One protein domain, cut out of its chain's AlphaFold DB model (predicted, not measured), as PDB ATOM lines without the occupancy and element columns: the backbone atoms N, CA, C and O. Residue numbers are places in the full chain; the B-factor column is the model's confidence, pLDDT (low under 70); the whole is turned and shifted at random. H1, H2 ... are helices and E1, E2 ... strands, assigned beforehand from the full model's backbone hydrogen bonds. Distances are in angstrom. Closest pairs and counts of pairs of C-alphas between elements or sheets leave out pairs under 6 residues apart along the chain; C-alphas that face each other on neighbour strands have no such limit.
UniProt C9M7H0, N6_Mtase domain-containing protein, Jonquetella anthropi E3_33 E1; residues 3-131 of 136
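This is residues 3 to 131 of the 136 residues of the protein "N6_Mtase domain-containing protein" of Jonquetella anthropi E3_33 E1 (UniProt C9M7H0). With little regular structure, a four-stranded sheet has H3 and H1 on opposite faces, and the long loop of residues 73 to 118 links E4 to H3, its C-alphas 7 to 30 A from the mean of all C-alphas. Under half of the 129 printed residues lie in E1 H1 H2 E2 E3 E4 H3, class mixed. The mixed sheet runs E1 E3 E2 E4; the whole is loose, radius of gyration of the C-alphas 17.6 A, spans 52 by 33 by 19 A.

Begin at the hairpin E2, residues 26 to 33, and E3, 47 to 54, where N 29 and O 51 are 2.8 A apart. H3, 119 to 129, is over E4, 69 to 72, the closest C-alphas, 71 and 119, 6.6 A apart. H1, 7 to 11, is on the opposite face; H2, 16 to 25, only grazes the sheet. Every helix O i to N i+4 pair is within hydrogen-bond range.

Find C-alpha 3 at (143.278, -41.202, 218.466), where E1, 3 to 6, begins; H3 runs 15.3 A to C-alpha 129 at (160.298, -25.475, 223.487).

The printed part has no cut; no printed residue is under pLDDT 70.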
ATOM      1  N   ILE A   3     144.290 -40.176 218.177       95.12
ATOM      2  CA  ILE A   3     143.278 -41.202 218.466       95.12
ATOM      3  C   ILE A   3     142.259 -40.621 219.443       95.12
ATOM      4  O   ILE A   3     142.636 -40.119 220.500       95.12
ATOM      5  N   VAL A   4     140.970 -40.718 219.120       95.25
ATOM      6  CA  VAL A   4     139.889 -40.365 220.050       95.25
ATOM      7  C   VAL A   4     139.532 -41.592 220.877       95.25
ATOM      8  O   VAL A   4     139.167 -42.627 220.322       95.25
ATOM      9  N   LEU A   5     139.615 -41.479 222.202       94.31
ATOM     10  CA  LEU A   5     139.278 -42.564 223.121       94.31
ATOM     11  C   LEU A   5     138.345 -42.071 224.239       94.31
ATOM     12  O   LEU A   5     138.437 -40.914 224.663       94.31
ATOM     13  N   PRO A   6     137.464 -42.939 224.769       93.56
ATOM     14  CA  PRO A   6     136.734 -42.665 226.003       93.56
ATOM     15  C   PRO A   6     137.686 -42.423 227.174       93.56
ATOM     16  O   PRO A   6     138.719 -43.091 227.284       93.56
ATOM     17  N   GLN A   7     137.296 -41.546 228.100       87.69
ATOM     18  CA  GLN A   7     138.105 -41.194 229.272       87.69
ATOM     19  C   GLN A   7     138.572 -42.422 230.078       87.69
ATOM     20  O   GLN A   7     139.703 -42.431 230.554       87.69
ATOM     21  N   GLY A   8     137.749 -43.476 230.147       87.81
ATOM     22  CA  GLY A   8     138.078 -44.742 230.816       87.81
ATOM     23  C   GLY A   8     139.426 -45.340 230.395       87.81
ATOM     24  O   GLY A   8     140.202 -45.789 231.235       87.81
ATOM     25  N   ARG A   9     139.770 -45.274 229.101       91.25
ATOM     26  CA  ARG A   9     141.031 -45.843 228.587       91.25
ATOM     27  C   ARG A   9     142.271 -45.109 229.110       91.25
ATOM     28  O   ARG A   9     143.352 -45.690 229.181       91.25
ATOM     29  N   PHE A  10     142.113 -43.856 229.529       87.69
ATOM     30  CA  PHE A  10     143.203 -43.050 230.070       87.69
ATOM     31  C   PHE A  10     143.425 -43.256 231.570       87.69
ATOM     32  O   PHE A  10     144.545 -43.060 232.031       87.69
ATOM     33  N   ASN A  11     142.400 -43.641 232.339       87.06
ATOM     34  CA  ASN A  11     142.463 -43.615 233.805       87.06
ATOM     35  C   ASN A  11     142.186 -44.960 234.489       87.06
ATOM     36  O   ASN A  11     142.700 -45.185 235.584       87.06
ATOM     37  N   ASN A  12     141.423 -45.865 233.872       90.94
ATOM     38  CA  ASN A  12     141.061 -47.123 234.509       90.94
ATOM     39  C   ASN A  12     142.318 -47.947 234.821       90.94
ATOM     40  O   ASN A  12     143.222 -48.084 233.986       90.94
ATOM     41  N   ALA A  13     142.359 -48.523 236.024       91.62
ATOM     42  CA  ALA A  13     143.450 -49.397 236.449       91.62
ATOM     43  C   ALA A  13     143.519 -50.669 235.588       91.62
ATOM     44  O   ALA A  13     144.604 -51.081 235.187       91.62
ATOM     45  N   SER A  14     142.361 -51.236 235.229       94.06
ATOM     46  CA  SER A  14     142.255 -52.403 234.343       94.06
ATOM     47  C   SER A  14     142.804 -52.151 232.936       94.06
ATOM     48  O   SER A  14     143.262 -53.084 232.291       94.06
ATOM     49  N   ASP A  15     142.804 -50.898 232.476       94.00
ATOM     50  CA  ASP A  15     143.288 -50.500 231.151       94.00
ATOM     51  C   ASP A  15     144.770 -50.082 231.156       94.00
ATOM     52  O   ASP A  15     145.268 -49.543 230.165       94.00
ATOM     53  N   LYS A  16     145.509 -50.326 232.252       94.06
ATOM     54  CA  LYS A  16     146.940 -49.984 232.351       94.06
ATOM     55  C   LYS A  16     147.761 -50.594 231.213       94.06
ATOM     56  O   LYS A  16     148.586 -49.894 230.637       94.06
ATOM     57  N   TYR A  17     147.475 -51.841 230.838       95.06
ATOM     58  CA  TYR A  17     148.192 -52.540 229.767       95.06
ATOM     59  C   TYR A  17     148.139 -51.793 228.424       95.06
ATOM     60  O   TYR A  17     149.096 -51.840 227.660       95.06
ATOM     61  N   ILE A  18     147.052 -51.060 228.146       93.75
ATOM     62  CA  ILE A  18     146.917 -50.252 226.926       93.75
ATOM     63  C   ILE A  18     147.895 -49.077 226.972       93.75
ATOM     64  O   ILE A  18     148.564 -48.784 225.983       93.75
ATOM     65  N   ARG A  19     147.990 -48.402 228.123       93.75
ATOM     66  CA  ARG A  19     148.906 -47.268 228.310       93.75
ATOM     67  C   ARG A  19     150.358 -47.714 228.245       93.75
ATOM     68  O   ARG A  19     151.150 -47.051 227.584       93.75
ATOM     69  N   ASP A  20     150.669 -48.848 228.868       94.44
ATOM     70  CA  ASP A  20     152.000 -49.451 228.818       94.44
ATOM     71  C   ASP A  20     152.379 -49.794 227.370       94.44
ATOM     72  O   ASP A  20     153.432 -49.374 226.897       94.44
ATOM     73  N   PHE A  21     151.478 -50.451 226.628       95.44
ATOM     74  CA  PHE A  21     151.693 -50.783 225.218       95.44
ATOM     75  C   PHE A  21     151.942 -49.535 224.361       95.44
ATOM     76  O   PHE A  21     152.858 -49.514 223.539       95.44
ATOM     77  N   ILE A  22     151.151 -48.474 224.553       94.88
ATOM     78  CA  ILE A  22     151.332 -47.220 223.814       94.88
ATOM     79  C   ILE A  22     152.684 -46.585 224.148       94.88
ATOM     80  O   ILE A  22     153.393 -46.209 223.220       94.88
ATOM     81  N   ALA A  23     153.052 -46.483 225.428       94.19
ATOM     82  CA  ALA A  23     154.311 -45.871 225.854       94.19
ATOM     83  C   ALA A  23     155.543 -46.672 225.388       94.19
ATOM     84  O   ALA A  23     156.574 -46.094 225.038       94.19
ATOM     85  N   GLU A  24     155.430 -48.000 225.319       95.44
ATOM     86  CA  GLU A  24     156.492 -48.871 224.815       95.44
ATOM     87  C   GLU A  24     156.770 -48.646 223.321       95.44
ATOM     88  O   GLU A  24     157.929 -48.663 222.904       95.44
ATOM     89  N   HIS A  25     155.728 -48.385 222.525       95.69
ATOM     90  CA  HIS A  25     155.823 -48.299 221.061       95.69
ATOM     91  C   HIS A  25     155.846 -46.862 220.517       95.69
ATOM     92  O   HIS A  25     156.286 -46.636 219.384       95.69
ATOM     93  N   CYS A  26     155.364 -45.890 221.291       96.56
ATOM     94  CA  CYS A  26     155.243 -44.497 220.882       96.56
ATOM     95  C   CYS A  26     155.561 -43.519 222.020       96.56
ATOM     96  O   CYS A  26     155.235 -43.748 223.184       96.56
ATOM     97  N   ARG A  27     156.072 -42.344 221.645       95.88
ATOM     98  CA  ARG A  27     156.068 -41.151 222.488       95.88
ATOM     99  C   ARG A  27     154.659 -40.591 222.572       95.88
ATOM    100  O   ARG A  27     154.034 -40.336 221.537       95.88
ATOM    101  N   ILE A  28     154.182 -40.329 223.782       96.12
ATOM    102  CA  ILE A  28     152.952 -39.563 223.989       96.12
ATOM    103  C   ILE A  28     153.297 -38.075 223.895       96.12
ATOM    104  O   ILE A  28     154.115 -37.567 224.651       96.12
ATOM    105  N   LEU A  29     152.697 -37.368 222.943       96.44
ATOM    106  CA  LEU A  29     152.975 -35.947 222.724       96.44
ATOM    107  C   LEU A  29     152.006 -35.067 223.507       96.44
ATOM    108  O   LEU A  29     152.415 -34.119 224.176       96.44
ATOM    109  N   ALA A  30     150.718 -35.394 223.420       97.19
ATOM    110  CA  ALA A  30     149.666 -34.625 224.054       97.19
ATOM    111  C   ALA A  30     148.445 -35.479 224.394       97.19
ATOM    112  O   ALA A  30     148.117 -36.436 223.688       97.19
ATOM    113  N   VAL A  31     147.731 -35.072 225.439       96.81
ATOM    114  CA  VAL A  31     146.396 -35.565 225.780       96.81
ATOM    115  C   VAL A  31     145.466 -34.364 225.909       96.81
ATOM    116  O   VAL A  31     145.627 -33.532 226.803       96.81
ATOM    117  N   VAL A  32     144.478 -34.281 225.021       97.12
ATOM    118  CA  VAL A  32     143.509 -33.179 224.996       97.12
ATOM    119  C   VAL A  32     142.134 -33.704 225.376       97.12
ATOM    120  O   VAL A  32     141.525 -34.470 224.630       97.12
ATOM    121  N   GLY A  33     141.638 -33.310 226.546       96.25
ATOM    122  CA  GLY A  33     140.275 -33.608 226.978       96.25
ATOM    123  C   GLY A  33     139.258 -32.786 226.197       96.25
ATOM    124  O   GLY A  33     139.382 -31.566 226.121       96.25
ATOM    125  N   LEU A  34     138.242 -33.439 225.640       95.88
ATOM    126  CA  LEU A  34     137.169 -32.768 224.914       95.88
ATOM    127  C   LEU A  34     136.004 -32.433 225.848       95.88
ATOM    128  O   LEU A  34     135.750 -33.127 226.843       95.88
ATOM    129  N   HIS A  35     135.270 -31.373 225.511       95.75
ATOM    130  CA  HIS A  35     134.060 -31.020 226.239       95.75
ATOM    131  C   HIS A  35     132.997 -32.123 226.080       95.75
ATOM    132  O   HIS A  35     132.862 -32.738 225.020       95.75
ATOM    133  N   GLY A  36     132.195 -32.372 227.121       94.12
ATOM    134  CA  GLY A  36     131.216 -33.476 227.144       94.12
ATOM    135  C   GLY A  36     130.101 -33.371 226.097       94.12
ATOM    136  O   GLY A  36     129.400 -34.346 225.838       94.12
ATOM    137  N   ASN A  37     129.949 -32.202 225.474       94.88
ATOM    138  CA  ASN A  37     129.009 -32.010 224.380       94.88
ATOM    139  C   ASN A  37     129.596 -32.360 223.017       94.88
ATOM    140  O   ASN A  37     128.802 -32.588 222.122       94.88
ATOM    141  N   VAL A  38     130.917 -32.492 222.833       93.69
ATOM    142  CA  VAL A  38     131.549 -32.654 221.502       93.69
ATOM    143  C   VAL A  38     131.014 -33.851 220.705       93.69
ATOM    144  O   VAL A  38     130.965 -33.790 219.478       93.69
ATOM    145  N   PHE A  39     130.505 -34.896 221.360       93.69
ATOM    146  CA  PHE A  39     129.902 -36.057 220.689       93.69
ATOM    147  C   PHE A  39     128.384 -36.203 220.882       93.69
ATOM    148  O   PHE A  39     127.790 -37.149 220.362       93.69
ATOM    149  N   LYS A  40     127.724 -35.248 221.544       93.50
ATOM    150  CA  LYS A  40     126.256 -35.211 221.617       93.50
ATOM    151  C   LYS A  40     125.631 -34.848 220.260       93.50
ATOM    152  O   LYS A  40     126.294 -34.208 219.445       93.50
ATOM    153  N   PRO A  41     124.396 -35.280 219.973       93.94
ATOM    154  CA  PRO A  41     123.513 -36.076 220.829       93.94
ATOM    155  C   PRO A  41     123.842 -37.579 220.808       93.94
ATOM    156  O   PRO A  41     123.261 -38.341 221.570       93.94
ATOM    157  N   HIS A  42     124.782 -38.020 219.964       92.12
ATOM    158  CA  HIS A  42     125.061 -39.442 219.742       92.12
ATOM    159  C   HIS A  42     125.642 -40.154 220.968       92.12
ATOM    160  O   HIS A  42     125.303 -41.307 221.225       92.12
ATOM    161  N   THR A  43     126.513 -39.490 221.732       91.19
ATOM    162  CA  THR A  43     126.990 -40.020 223.014       91.19
ATOM    163  C   THR A  43     127.323 -38.914 224.009       91.19
ATOM    164  O   THR A  43     127.870 -37.870 223.655       91.19
ATOM    165  N   GLY A  44     127.001 -39.164 225.282       88.69
ATOM    166  CA  GLY A  44     127.411 -38.338 226.420       88.69
ATOM    167  C   GLY A  44     128.749 -38.758 227.036       88.69
ATOM    168  O   GLY A  44     129.154 -38.198 228.053       88.69
ATOM    169  N   THR A  45     129.430 -39.763 226.473       91.81
ATOM    170  CA  THR A  45     130.727 -40.221 226.980       91.81
ATOM    171  C   THR A  45     131.781 -39.129 226.819       91.81
ATOM    172  O   THR A  45     132.059 -38.677 225.708       91.81
ATOM    173  N   LYS A  46     132.426 -38.744 227.927       91.44
ATOM    174  CA  LYS A  46     133.585 -37.849 227.890       91.44
ATOM    175  C   LYS A  46     134.761 -38.554 227.216       91.44
ATOM    176  O   LYS A  46     135.100 -39.695 227.542       91.44
ATOM    177  N   THR A  47     135.367 -37.869 226.263       94.75
ATOM    178  CA  THR A  47     136.431 -38.392 225.407       94.75
ATOM    179  C   THR A  47     137.632 -37.462 225.443       94.75
ATOM    180  O   THR A  47     137.515 -36.276 225.761       94.75
ATOM    181  N   SER A  48     138.788 -38.016 225.105       95.56
ATOM    182  CA  SER A  48     140.012 -37.251 224.913       95.56
ATOM    183  C   SER A  48     140.680 -37.675 223.613       95.56
ATOM    184  O   SER A  48     140.524 -38.814 223.160       95.56
ATOM    185  N   VAL A  49     141.446 -36.759 223.034       96.69
ATOM    186  CA  VAL A  49     142.319 -37.022 221.895       96.69
ATOM    187  C   VAL A  49     143.727 -37.274 222.413       96.69
ATOM    188  O   VAL A  49     144.307 -36.436 223.103       96.69
ATOM    189  N   LEU A  50     144.268 -38.439 222.085       97.12
ATOM    190  CA  LEU A  50     145.644 -38.820 222.362       97.12
ATOM    191  C   LEU A  50     146.492 -38.587 221.113       97.12
ATOM    192  O   LEU A  50     146.223 -39.180 220.067       97.12
ATOM    193  N   PHE A  51     147.534 -37.772 221.236       96.75
ATOM    194  CA  PHE A  51     148.524 -37.556 220.190       96.75
ATOM    195  C   PHE A  51     149.778 -38.362 220.494       96.75
ATOM    196  O   PHE A  51     150.365 -38.232 221.570       96.75
ATOM    197  N   VAL A  52     150.201 -39.175 219.530       96.06
ATOM    198  CA  VAL A  52     151.398 -40.013 219.650       96.06
ATOM    199  C   VAL A  52     152.266 -39.950 218.405       96.06
ATOM    200  O   VAL A  52     151.781 -39.739 217.281       96.06
ATOM    201  N   GLN A  53     153.550 -40.206 218.618       95.19
ATOM    202  CA  GLN A  53     154.557 -40.380 217.583       95.19
ATOM    203  C   GLN A  53     155.296 -41.689 217.832       95.19
ATOM    204  O   GLN A  53     155.763 -41.935 218.939       95.19
ATOM    205  N   LYS A  54     155.374 -42.548 216.814       95.56
ATOM    206  CA  LYS A  54     156.102 -43.815 216.919       95.56
ATOM    207  C   LYS A  54     157.575 -43.536 217.224       95.56
ATOM    208  O   LYS A  54     158.133 -42.589 216.669       95.56
ATOM    209  N   TRP A  55     158.179 -44.357 218.078       95.62
ATOM    210  CA  TRP A  55     159.622 -44.311 218.287       95.62
ATOM    211  C   TRP A  55     160.361 -44.605 216.977       95.62
ATOM    212  O   TRP A  55     159.966 -45.497 216.222       95.62
ATOM    213  N   ASP A  56     161.405 -43.830 216.711       94.44
ATOM    214  CA  ASP A  56     162.209 -43.903 215.494       94.44
ATOM    215  C   ASP A  56     163.624 -43.393 215.777       94.44
ATOM    216  O   ASP A  56     163.785 -42.359 216.423       94.44
ATOM    217  N   ASP A  57     164.650 -44.072 215.269       92.50
ATOM    218  CA  ASP A  57     166.049 -43.758 215.593       92.50
ATOM    219  C   ASP A  57     166.482 -42.349 215.158       92.50
ATOM    220  O   ASP A  57     167.405 -41.778 215.742       92.50
ATOM    221  N   LYS A  58     165.824 -41.768 214.145       90.50
ATOM    222  CA  LYS A  58     166.180 -40.457 213.587       90.50
ATOM    223  C   LYS A  58     165.169 -39.374 213.946       90.50
ATOM    224  O   LYS A  58     165.561 -38.275 214.330       90.50
ATOM    225  N   LEU A  59     163.877 -39.647 213.772       89.62
ATOM    226  CA  LEU A  59     162.818 -38.634 213.868       89.62
ATOM    227  C   LEU A  59     162.242 -38.480 215.276       89.62
ATOM    228  O   LEU A  59     161.743 -37.401 215.609       89.62
ATOM    229  N   CYS A  60     162.269 -39.549 216.077       92.19
ATOM    230  CA  CYS A  60     161.760 -39.561 217.446       92.19
ATOM    231  C   CYS A  60     162.501 -40.611 218.291       92.19
ATOM    232  O   CYS A  60     161.921 -41.660 218.598       92.19
ATOM    233  N   PRO A  61     163.771 -40.355 218.664       93.00
ATOM    234  CA  PRO A  61     164.549 -41.298 219.457       93.00
ATOM    235  C   PRO A  61     163.838 -41.638 220.765       93.00
ATOM    236  O   PRO A  61     163.196 -40.777 221.380       93.00
ATOM    237  N   LYS A  62     163.947 -42.898 221.193       94.44
ATOM    238  CA  LYS A  62     163.304 -43.357 222.424       94.44
ATOM    239  C   LYS A  62     163.856 -42.595 223.629       94.44
ATOM    240  O   LYS A  62     165.067 -42.491 223.810       94.44
ATOM    241  N   LYS A  63     162.951 -42.077 224.459       91.38
ATOM    242  CA  LYS A  63     163.272 -41.365 225.698       91.38
ATOM    243  C   LYS A  63     162.360 -41.879 226.806       91.38
ATOM    244  O   LYS A  63     161.152 -41.943 226.606       91.38
ATOM    245  N   GLU A  64     162.939 -42.225 227.950       89.12
ATOM    246  CA  GLU A  64     162.180 -42.740 229.099       89.12
ATOM    247  C   GLU A  64     161.412 -41.626 229.822       89.12
ATOM    248  O   GLU A  64     160.246 -41.801 230.157       89.12
ATOM    249  N   ASP A  65     162.034 -40.453 230.000       93.56
ATOM    250  CA  ASP A  65     161.415 -39.302 230.662       93.56
ATOM    251  C   ASP A  65     161.255 -38.118 229.700       93.56
ATOM    252  O   ASP A  65     162.224 -37.570 229.157       93.56
ATOM    253  N   TYR A  66     160.011 -37.729 229.449       94.62
ATOM    254  CA  TYR A  66     159.663 -36.626 228.567       94.62
ATOM    255  C   TYR A  66     158.388 -35.935 229.044       94.62
ATOM    256  O   TYR A  66     157.478 -36.588 229.559       94.62
ATOM    257  N   PRO A  67     158.272 -34.617 228.823       95.69
ATOM    258  CA  PRO A  67     157.047 -33.918 229.147       95.69
ATOM    259  C   PRO A  67     155.938 -34.302 228.167       95.69
ATOM    260  O   PRO A  67     156.175 -34.515 226.974       95.69
ATOM    261  N   ILE A  68     154.716 -34.345 228.691       96.12
ATOM    262  CA  ILE A  68     153.485 -34.575 227.937       96.12
ATOM    263  C   ILE A  68     152.636 -33.316 228.056       96.12
ATOM    264  O   ILE A  68     152.422 -32.809 229.159       96.12
ATOM    265  N   PHE A  69     152.129 -32.825 226.930       97.69
ATOM    266  CA  PHE A  69     151.220 -31.689 226.932       97.69
ATOM    267  C   PHE A  69     149.805 -32.126 227.329       97.69
ATOM    268  O   PHE A  69     149.231 -33.039 226.736       97.69
ATOM    269  N   PHE A  70     149.217 -31.455 228.315       96.69
ATOM    270  CA  PHE A  70     147.838 -31.689 228.732       96.69
ATOM    271  C   PHE A  70     147.013 -30.430 228.523       96.69
ATOM    272  O   PHE A  70     147.406 -29.347 228.946       96.69
ATOM    273  N   ALA A  71     145.838 -30.591 227.924       97.00
ATOM    274  CA  ALA A  71     144.871 -29.514 227.791       97.00
ATOM    275  C   ALA A  71     143.443 -30.042 227.913       97.00
ATOM    276  O   ALA A  71     143.181 -31.236 227.753       97.00
ATOM    277  N   THR A  72     142.503 -29.155 228.219       95.75
ATOM    278  CA  THR A  72     141.075 -29.483 228.259       95.75
ATOM    279  C   THR A  72     140.291 -28.375 227.589       95.75
ATOM    280  O   THR A  72     140.389 -27.224 228.004       95.75
ATOM    281  N   MET A  73     139.489 -28.755 226.602       95.69
ATOM    282  CA  MET A  73     138.526 -27.888 225.938       95.69
ATOM    283  C   MET A  73     137.461 -27.435 226.942       95.69
ATOM    284  O   MET A  73     136.746 -28.267 227.514       95.69
ATOM    285  N   GLN A  74     137.374 -26.127 227.169       94.38
ATOM    286  CA  GLN A  74     136.423 -25.513 228.094       94.38
ATOM    287  C   GLN A  74     135.103 -25.187 227.409       94.38
ATOM    288  O   GLN A  74     134.042 -25.283 228.028       94.38
ATOM    289  N   LYS A  75     135.148 -24.812 226.128       94.25
ATOM    290  CA  LYS A  75     133.949 -24.405 225.401       94.25
ATOM    291  C   LYS A  75     133.234 -25.614 224.796       94.25
ATOM    292  O   LYS A  75     133.880 -26.544 224.322       94.25
ATOM    293  N   PRO A  76     131.893 -25.635 224.793       93.19
ATOM    294  CA  PRO A  76     131.135 -26.800 224.353       93.19
ATOM    295  C   PRO A  76     131.072 -26.977 222.837       93.19
ATOM    296  O   PRO A  76     130.873 -28.107 222.387       93.19
ATOM    297  N   SER A  77     131.186 -25.886 222.071       92.19
ATOM    298  CA  SER A  77     130.999 -25.796 220.609       92.19
ATOM    299  C   SER A  77     129.628 -26.193 220.072       92.19
ATOM    300  O   SER A  77     129.233 -25.747 218.999       92.19
ATOM    301  N   LYS A  78     128.878 -27.005 220.808       93.62
ATOM    302  CA  LYS A  78     127.495 -27.350 220.523       93.62
ATOM    303  C   LYS A  78     126.702 -27.599 221.792       93.62
ATOM    304  O   LYS A  78     127.258 -27.913 222.853       93.62
ATOM    305  N   ASP A  79     125.397 -27.454 221.677       93.12
ATOM    306  CA  ASP A  79     124.477 -27.723 222.767       93.12
ATOM    307  C   ASP A  79     124.229 -29.237 222.962       93.12
ATOM    308  O   ASP A  79     124.956 -30.096 222.451       93.12
ATOM    309  N   ASN A  80     123.225 -29.583 223.768       92.75
ATOM    310  CA  ASN A  80     122.862 -30.979 224.021       92.75
ATOM    311  C   ASN A  80     122.131 -31.644 222.842       92.75
ATOM    312  O   ASN A  80     122.168 -32.872 222.747       92.75
ATOM    313  N   SER A  81     121.489 -30.856 221.978       93.12
ATOM    314  CA  SER A  81     120.773 -31.308 220.780       93.12
ATOM    315  C   SER A  81     121.731 -31.600 219.624       93.12
ATOM    316  O   SER A  81     121.410 -32.385 218.735       93.12
ATOM    317  N   GLY A  82     122.939 -31.035 219.681       90.44
ATOM    318  CA  GLY A  82     123.958 -31.139 218.642       90.44
ATOM    319  C   GLY A  82     124.087 -29.882 217.789       90.44
ATOM    320  O   GLY A  82     124.928 -29.864 216.886       90.44
ATOM    321  N   ASP A  83     123.309 -28.842 218.088       93.25
ATOM    322  CA  ASP A  83     123.316 -27.590 217.348       93.25
ATOM    323  C   ASP A  83     124.551 -26.768 217.722       93.25
ATOM    324  O   ASP A  83     124.920 -26.640 218.895       93.25
ATOM    325  N   LYS A  84     125.239 -26.246 216.701       91.75
ATOM    326  CA  LYS A  84     126.481 -25.483 216.868       91.75
ATOM    327  C   LYS A  84     126.207 -24.182 217.618       91.75
ATOM    328  O   LYS A  84     125.293 -23.438 217.276       91.75
ATOM    329  N   ILE A  85     127.059 -23.888 218.592       91.62
ATOM    330  CA  ILE A  85     127.089 -22.596 219.276       91.62
ATOM    331  C   ILE A  85     128.080 -21.727 218.510       91.62
ATOM    332  O   ILE A  85     129.237 -22.109 218.361       91.62
ATOM    333  N   PHE A  86     127.628 -20.594 217.986       90.62
ATOM    334  CA  PHE A  86     128.468 -19.674 217.219       90.62
ATOM    335  C   PHE A  86     129.026 -18.571 218.113       90.62
ATOM    336  O   PHE A  86     128.395 -18.187 219.097       90.62
ATOM    337  N   ALA A  87     130.211 -18.067 217.774       86.62
ATOM    338  CA  ALA A  87     130.775 -16.924 218.476       86.62
ATOM    339  C   ALA A  87     130.008 -15.653 218.095       86.62
ATOM    340  O   ALA A  87     129.820 -15.382 216.910       86.62
ATOM    341  N   CYS A  88     129.599 -14.861 219.083       84.81
ATOM    342  CA  CYS A  88     128.911 -13.590 218.860       84.81
ATOM    343  C   CYS A  88     129.804 -12.389 219.199       84.81
ATOM    344  O   CYS A  88     130.792 -12.508 219.929       84.81
ATOM    345  N   ASP A  89     129.473 -11.229 218.638       81.12
ATOM    346  CA  ASP A  89     130.007  -9.937 219.063       81.12
ATOM    347  C   ASP A  89     129.335  -9.427 220.354       81.12
ATOM    348  O   ASP A  89     128.490 -10.098 220.951       81.12
ATOM    349  N   GLU A  90     129.721  -8.228 220.796       80.56
ATOM    350  CA  GLU A  90     129.172  -7.583 221.999       80.56
ATOM    351  C   GLU A  90     127.658  -7.318 221.908       80.56
ATOM    352  O   GLU A  90     126.992  -7.186 222.934       80.56
ATOM    353  N   ASN A  91     127.101  -7.292 220.694       81.12
ATOM    354  CA  ASN A  91     125.681  -7.071 220.429       81.12
ATOM    355  C   ASN A  91     124.898  -8.386 220.269       81.12
ATOM    356  O   ASN A  91     123.694  -8.355 220.005       81.12
ATOM    357  N   GLY A  92     125.554  -9.543 220.417       78.75
ATOM    358  CA  GLY A  92     124.939 -10.860 220.249       78.75
ATOM    359  C   GLY A  92     124.793 -11.305 218.792       78.75
ATOM    360  O   GLY A  92     124.152 -12.328 218.539       78.75
ATOM    361  N   VAL A  93     125.386 -10.584 217.836       81.12
ATOM    362  CA  VAL A  93     125.367 -10.946 216.415       81.12
ATOM    363  C   VAL A  93     126.462 -11.982 216.147       81.12
ATOM    364  O   VAL A  93     127.618 -11.752 216.513       81.12
ATOM    365  N   PRO A  94     126.144 -13.122 215.510       82.75
ATOM    366  CA  PRO A  94     127.145 -14.122 215.168       82.75
ATOM    367  C   PRO A  94     128.244 -13.559 214.256       82.75
ATOM    368  O   PRO A  94     127.959 -12.926 213.237       82.75
ATOM    369  N   LYS A  95     129.504 -13.804 214.612       82.94
ATOM    370  CA  LYS A  95     130.668 -13.349 213.849       82.94
ATOM    371  C   LYS A  95     130.887 -14.226 212.617       82.94
ATOM    372  O   LYS A  95     130.740 -15.448 212.669       82.94
ATOM    373  N   LEU A  96     131.280 -13.575 211.527       83.12
ATOM    374  CA  LEU A  96     131.689 -14.224 210.288       83.12
ATOM    375  C   LEU A  96     133.212 -14.218 210.175       83.12
ATOM    376  O   LEU A  96     133.867 -13.268 210.607       83.12
ATOM    377  N   ASP A  97     133.759 -15.284 209.606       76.44
ATOM    378  CA  ASP A  97     135.155 -15.342 209.190       76.44
ATOM    379  C   ASP A  97     135.400 -14.522 207.907       76.44
ATOM    380  O   ASP A  97     134.482 -13.945 207.312       76.44
ATOM    381  N   ASN A  98     136.653 -14.501 207.447       76.31
ATOM    382  CA  ASN A  98     137.069 -13.811 206.220       76.31
ATOM    383  C   ASN A  98     136.364 -14.322 204.943       76.31
ATOM    384  O   ASN A  98     136.402 -13.651 203.912       76.31
ATOM    385  N   HIS A  99     135.719 -15.490 204.999       79.56
ATOM    386  CA  HIS A  99     134.997 -16.119 203.893       79.56
ATOM    387  C   HIS A  99     133.475 -15.943 204.003       79.56
ATOM    388  O   HIS A  99     132.737 -16.435 203.148       79.56
ATOM    389  N   GLY A 100     132.987 -15.236 205.028       77.88
ATOM    390  CA  GLY A 100     131.557 -15.050 205.266       77.88
ATOM    391  C   GLY A 100     130.878 -16.260 205.912       77.88
ATOM    392  O   GLY A 100     129.654 -16.378 205.830       77.88
ATOM    393  N   HIS A 101     131.630 -17.164 206.546       82.81
ATOM    394  CA  HIS A 101     131.077 -18.292 207.290       82.81
ATOM    395  C   HIS A 101     131.007 -17.999 208.787       82.81
ATOM    396  O   HIS A 101     131.906 -17.408 209.377       82.81
ATOM    397  N   LEU A 102     129.945 -18.481 209.430       83.81
ATOM    398  CA  LEU A 102     129.835 -18.475 210.885       83.81
ATOM    399  C   LEU A 102     130.871 -19.427 211.489       83.81
ATOM    400  O   LEU A 102     130.868 -20.619 211.160       83.81
ATOM    401  N   PHE A 103     131.698 -18.942 212.416       84.81
ATOM    402  CA  PHE A 103     132.625 -19.814 213.135       84.81
ATOM    403  C   PHE A 103     132.079 -20.219 214.508       84.81
ATOM    404  O   PHE A 103     131.392 -19.475 215.215       84.81
ATOM    405  N   VAL A 104     132.345 -21.475 214.852       89.06
ATOM    406  CA  VAL A 104     131.830 -22.131 216.054       89.06
ATOM    407  C   VAL A 104     132.607 -21.645 217.270       89.06
ATOM    408  O   VAL A 104     133.833 -21.583 217.235       89.06
ATOM    409  N   ASP A 105     131.905 -21.347 218.360       90.31
ATOM    410  CA  ASP A 105     132.524 -20.932 219.611       90.31
ATOM    411  C   ASP A 105     133.316 -22.091 220.238       90.31
ATOM    412  O   ASP A 105     132.766 -23.094 220.710       90.31
ATOM    413  N   HIS A 106     134.641 -21.972 220.211       92.25
ATOM    414  CA  HIS A 106     135.564 -22.953 220.767       92.25
ATOM    415  C   HIS A 106     136.873 -22.313 221.229       92.25
ATOM    416  O   HIS A 106     137.202 -21.191 220.857       92.25
ATOM    417  N   ASP A 107     137.644 -23.060 222.012       93.44
ATOM    418  CA  ASP A 107     138.970 -22.702 222.528       93.44
ATOM    419  C   ASP A 107     140.080 -23.633 221.994       93.44
ATOM    420  O   ASP A 107     141.165 -23.732 222.561       93.44
ATOM    421  N   LEU A 108     139.813 -24.346 220.892       93.44
ATOM    422  CA  LEU A 108     140.749 -25.309 220.308       93.44
ATOM    423  C   LEU A 108     141.904 -24.662 219.537       93.44
ATOM    424  O   LEU A 108     143.028 -25.130 219.668       93.44
ATOM    425  N   TYR A 109     141.632 -23.645 218.723       92.94
ATOM    426  CA  TYR A 109     142.619 -22.967 217.880       92.94
ATOM    427  C   TYR A 109     142.156 -21.553 217.533       92.94
ATOM    428  O   TYR A 109     140.967 -21.240 217.681       92.94
ATOM    429  N   ASN A 110     143.085 -20.736 217.042       88.94
ATOM    430  CA  ASN A 110     142.814 -19.394 216.561       88.94
ATOM    431  C   ASN A 110     142.332 -19.393 215.096       88.94
ATOM    432  O   ASN A 110     142.970 -19.977 214.220       88.94
ATOM    433  N   HIS A 111     141.230 -18.698 214.804       83.12
ATOM    434  CA  HIS A 111     140.761 -18.442 213.436       83.12
ATOM    435  C   HIS A 111     141.497 -17.254 212.804       83.12
ATOM    436  O   HIS A 111     140.937 -16.170 212.693       83.12
ATOM    437  N   GLU A 112     142.757 -17.435 212.401       77.62
ATOM    438  CA  GLU A 112     143.538 -16.420 211.656       77.62
ATOM    439  C   GLU A 112     143.603 -15.031 212.338       77.62
ATOM    440  O   GLU A 112     143.629 -13.994 211.677       77.62
ATOM    441  N   GLY A 113     143.616 -14.994 213.674       76.56
ATOM    442  CA  GLY A 113     143.641 -13.759 214.466       76.56
ATOM    443  C   GLY A 113     142.260 -13.181 214.791       76.56
ATOM    444  O   GLY A 113     142.173 -12.158 215.470       76.56
ATOM    445  N   LEU A 114     141.174 -13.823 214.347       76.38
ATOM    446  CA  LEU A 114     139.798 -13.427 214.670       76.38
ATOM    447  C   LEU A 114     139.376 -13.852 216.082       76.38
ATOM    448  O   LEU A 114     138.454 -13.269 216.662       76.38
ATOM    449  N   THR A 115     140.027 -14.877 216.633       79.88
ATOM    450  CA  THR A 115     139.796 -15.359 217.996       79.88
ATOM    451  C   THR A 115     141.074 -15.280 218.818       79.88
ATOM    452  O   THR A 115     142.151 -14.994 218.308       79.88
ATOM    453  N   ASN A 116     140.956 -15.526 220.120       85.94
ATOM    454  CA  ASN A 116     142.134 -15.698 220.961       85.94
ATOM    455  C   ASN A 116     142.832 -17.023 220.630       85.94
ATOM    456  O   ASN A 116     142.201 -17.953 220.116       85.94
ATOM    457  N   ASP A 117     144.110 -17.102 220.983       91.81
ATOM    458  CA  ASP A 117     144.890 -18.333 220.917       91.81
ATOM    459  C   ASP A 117     144.281 -19.416 221.813       91.81
ATOM    460  O   ASP A 117     143.799 -19.154 222.921       91.81
ATOM    461  N   GLY A 118     144.273 -20.640 221.294       94.38
ATOM    462  CA  GLY A 118     143.680 -21.803 221.922       94.38
ATOM    463  C   GLY A 118     144.701 -22.890 222.236       94.38
ATOM    464  O   GLY A 118     145.910 -22.677 222.367       94.38
ATOM    465  N   ILE A 119     144.185 -24.107 222.376       96.56
ATOM    466  CA  ILE A 119     144.980 -25.293 222.713       96.56
ATOM    467  C   ILE A 119     146.045 -25.594 221.646       96.56
ATOM    468  O   ILE A 119     147.139 -26.046 221.989       96.56
ATOM    469  N   ALA A 120     145.742 -25.367 220.367       95.31
ATOM    470  CA  ALA A 120     146.655 -25.631 219.263       95.31
ATOM    471  C   ALA A 120     147.898 -24.737 219.334       95.31
ATOM    472  O   ALA A 120     149.012 -25.247 219.228       95.31
ATOM    473  N   GLU A 121     147.724 -23.438 219.563       95.56
ATOM    474  CA  GLU A 121     148.821 -22.474 219.677       95.56
ATOM    475  C   GLU A 121     149.679 -22.774 220.914       95.56
ATOM    476  O   GLU A 121     150.902 -22.878 220.807       95.56
ATOM    477  N   ALA A 122     149.052 -23.076 222.057       96.12
ATOM    478  CA  ALA A 122     149.770 -23.515 223.257       96.12
ATOM    479  C   ALA A 122     150.578 -24.811 223.026       96.12
ATOM    480  O   ALA A 122     151.694 -24.964 223.536       96.12
ATOM    481  N   PHE A 123     150.053 -25.751 222.231       96.44
ATOM    482  CA  PHE A 123     150.796 -26.953 221.845       96.44
ATOM    483  C   PHE A 123     151.962 -26.641 220.899       96.44
ATOM    484  O   PHE A 123     153.011 -27.276 221.010       96.44
ATOM    485  N   GLN A 124     151.821 -25.672 219.990       94.88
ATOM    486  CA  GLN A 124     152.919 -25.242 219.120       94.88
ATOM    487  C   GLN A 124     154.071 -24.637 219.927       94.88
ATOM    488  O   GLN A 124     155.229 -24.980 219.687       94.88
ATOM    489  N   GLU A 125     153.774 -23.780 220.905       95.06
ATOM    490  CA  GLU A 125     154.787 -23.224 221.810       95.06
ATOM    491  C   GLU A 125     155.499 -24.321 222.606       95.06
ATOM    492  O   GLU A 125     156.731 -24.350 222.677       95.06
ATOM    493  N   PHE A 126     154.728 -25.268 223.148       95.69
ATOM    494  CA  PHE A 126     155.269 -26.452 223.806       95.69
ATOM    495  C   PHE A 126     156.187 -27.247 222.868       95.69
ATOM    496  O   PHE A 126     157.318 -27.560 223.231       95.69
ATOM    497  N   ALA A 127     155.737 -27.539 221.649       94.44
ATOM    498  CA  ALA A 127     156.492 -28.331 220.689       94.44
ATOM    499  C   ALA A 127     157.819 -27.669 220.292       94.44
ATOM    500  O   ALA A 127     158.834 -28.364 220.214       94.44
ATOM    501  N   LYS A 128     157.823 -26.341 220.108       94.25
ATOM    502  CA  LYS A 128     159.039 -25.556 219.849       94.25
ATOM    503  C   LYS A 128     159.997 -25.607 221.037       94.25
ATOM    504  O   LYS A 128     161.182 -25.872 220.855       94.25
ATOM    505  N   ARG A 129     159.487 -25.415 222.260       93.50
ATOM    506  CA  ARG A 129     160.298 -25.475 223.487       93.50
ATOM    507  C   ARG A 129     160.950 -26.844 223.683       93.50
ATOM    508  O   ARG A 129     162.103 -26.916 224.092       93.50
ATOM    509  N   GLU A 130     160.225 -27.916 223.377       91.00
ATOM    510  CA  GLU A 130     160.716 -29.293 223.504       91.00
ATOM    511  C   GLU A 130     161.506 -29.786 222.276       91.00
ATOM    512  O   GLU A 130     161.950 -30.938 222.260       91.00
ATOM    513  N   GLY A 131     161.676 -28.949 221.244       89.44
ATOM    514  CA  GLY A 131     162.438 -29.276 220.038       89.44
ATOM    515  C   GLY A 131     161.848 -30.431 219.224       89.44
ATOM    516  O   GLY A 131     162.593 -31.259 218.694       89.44
TER     517      GLY A 131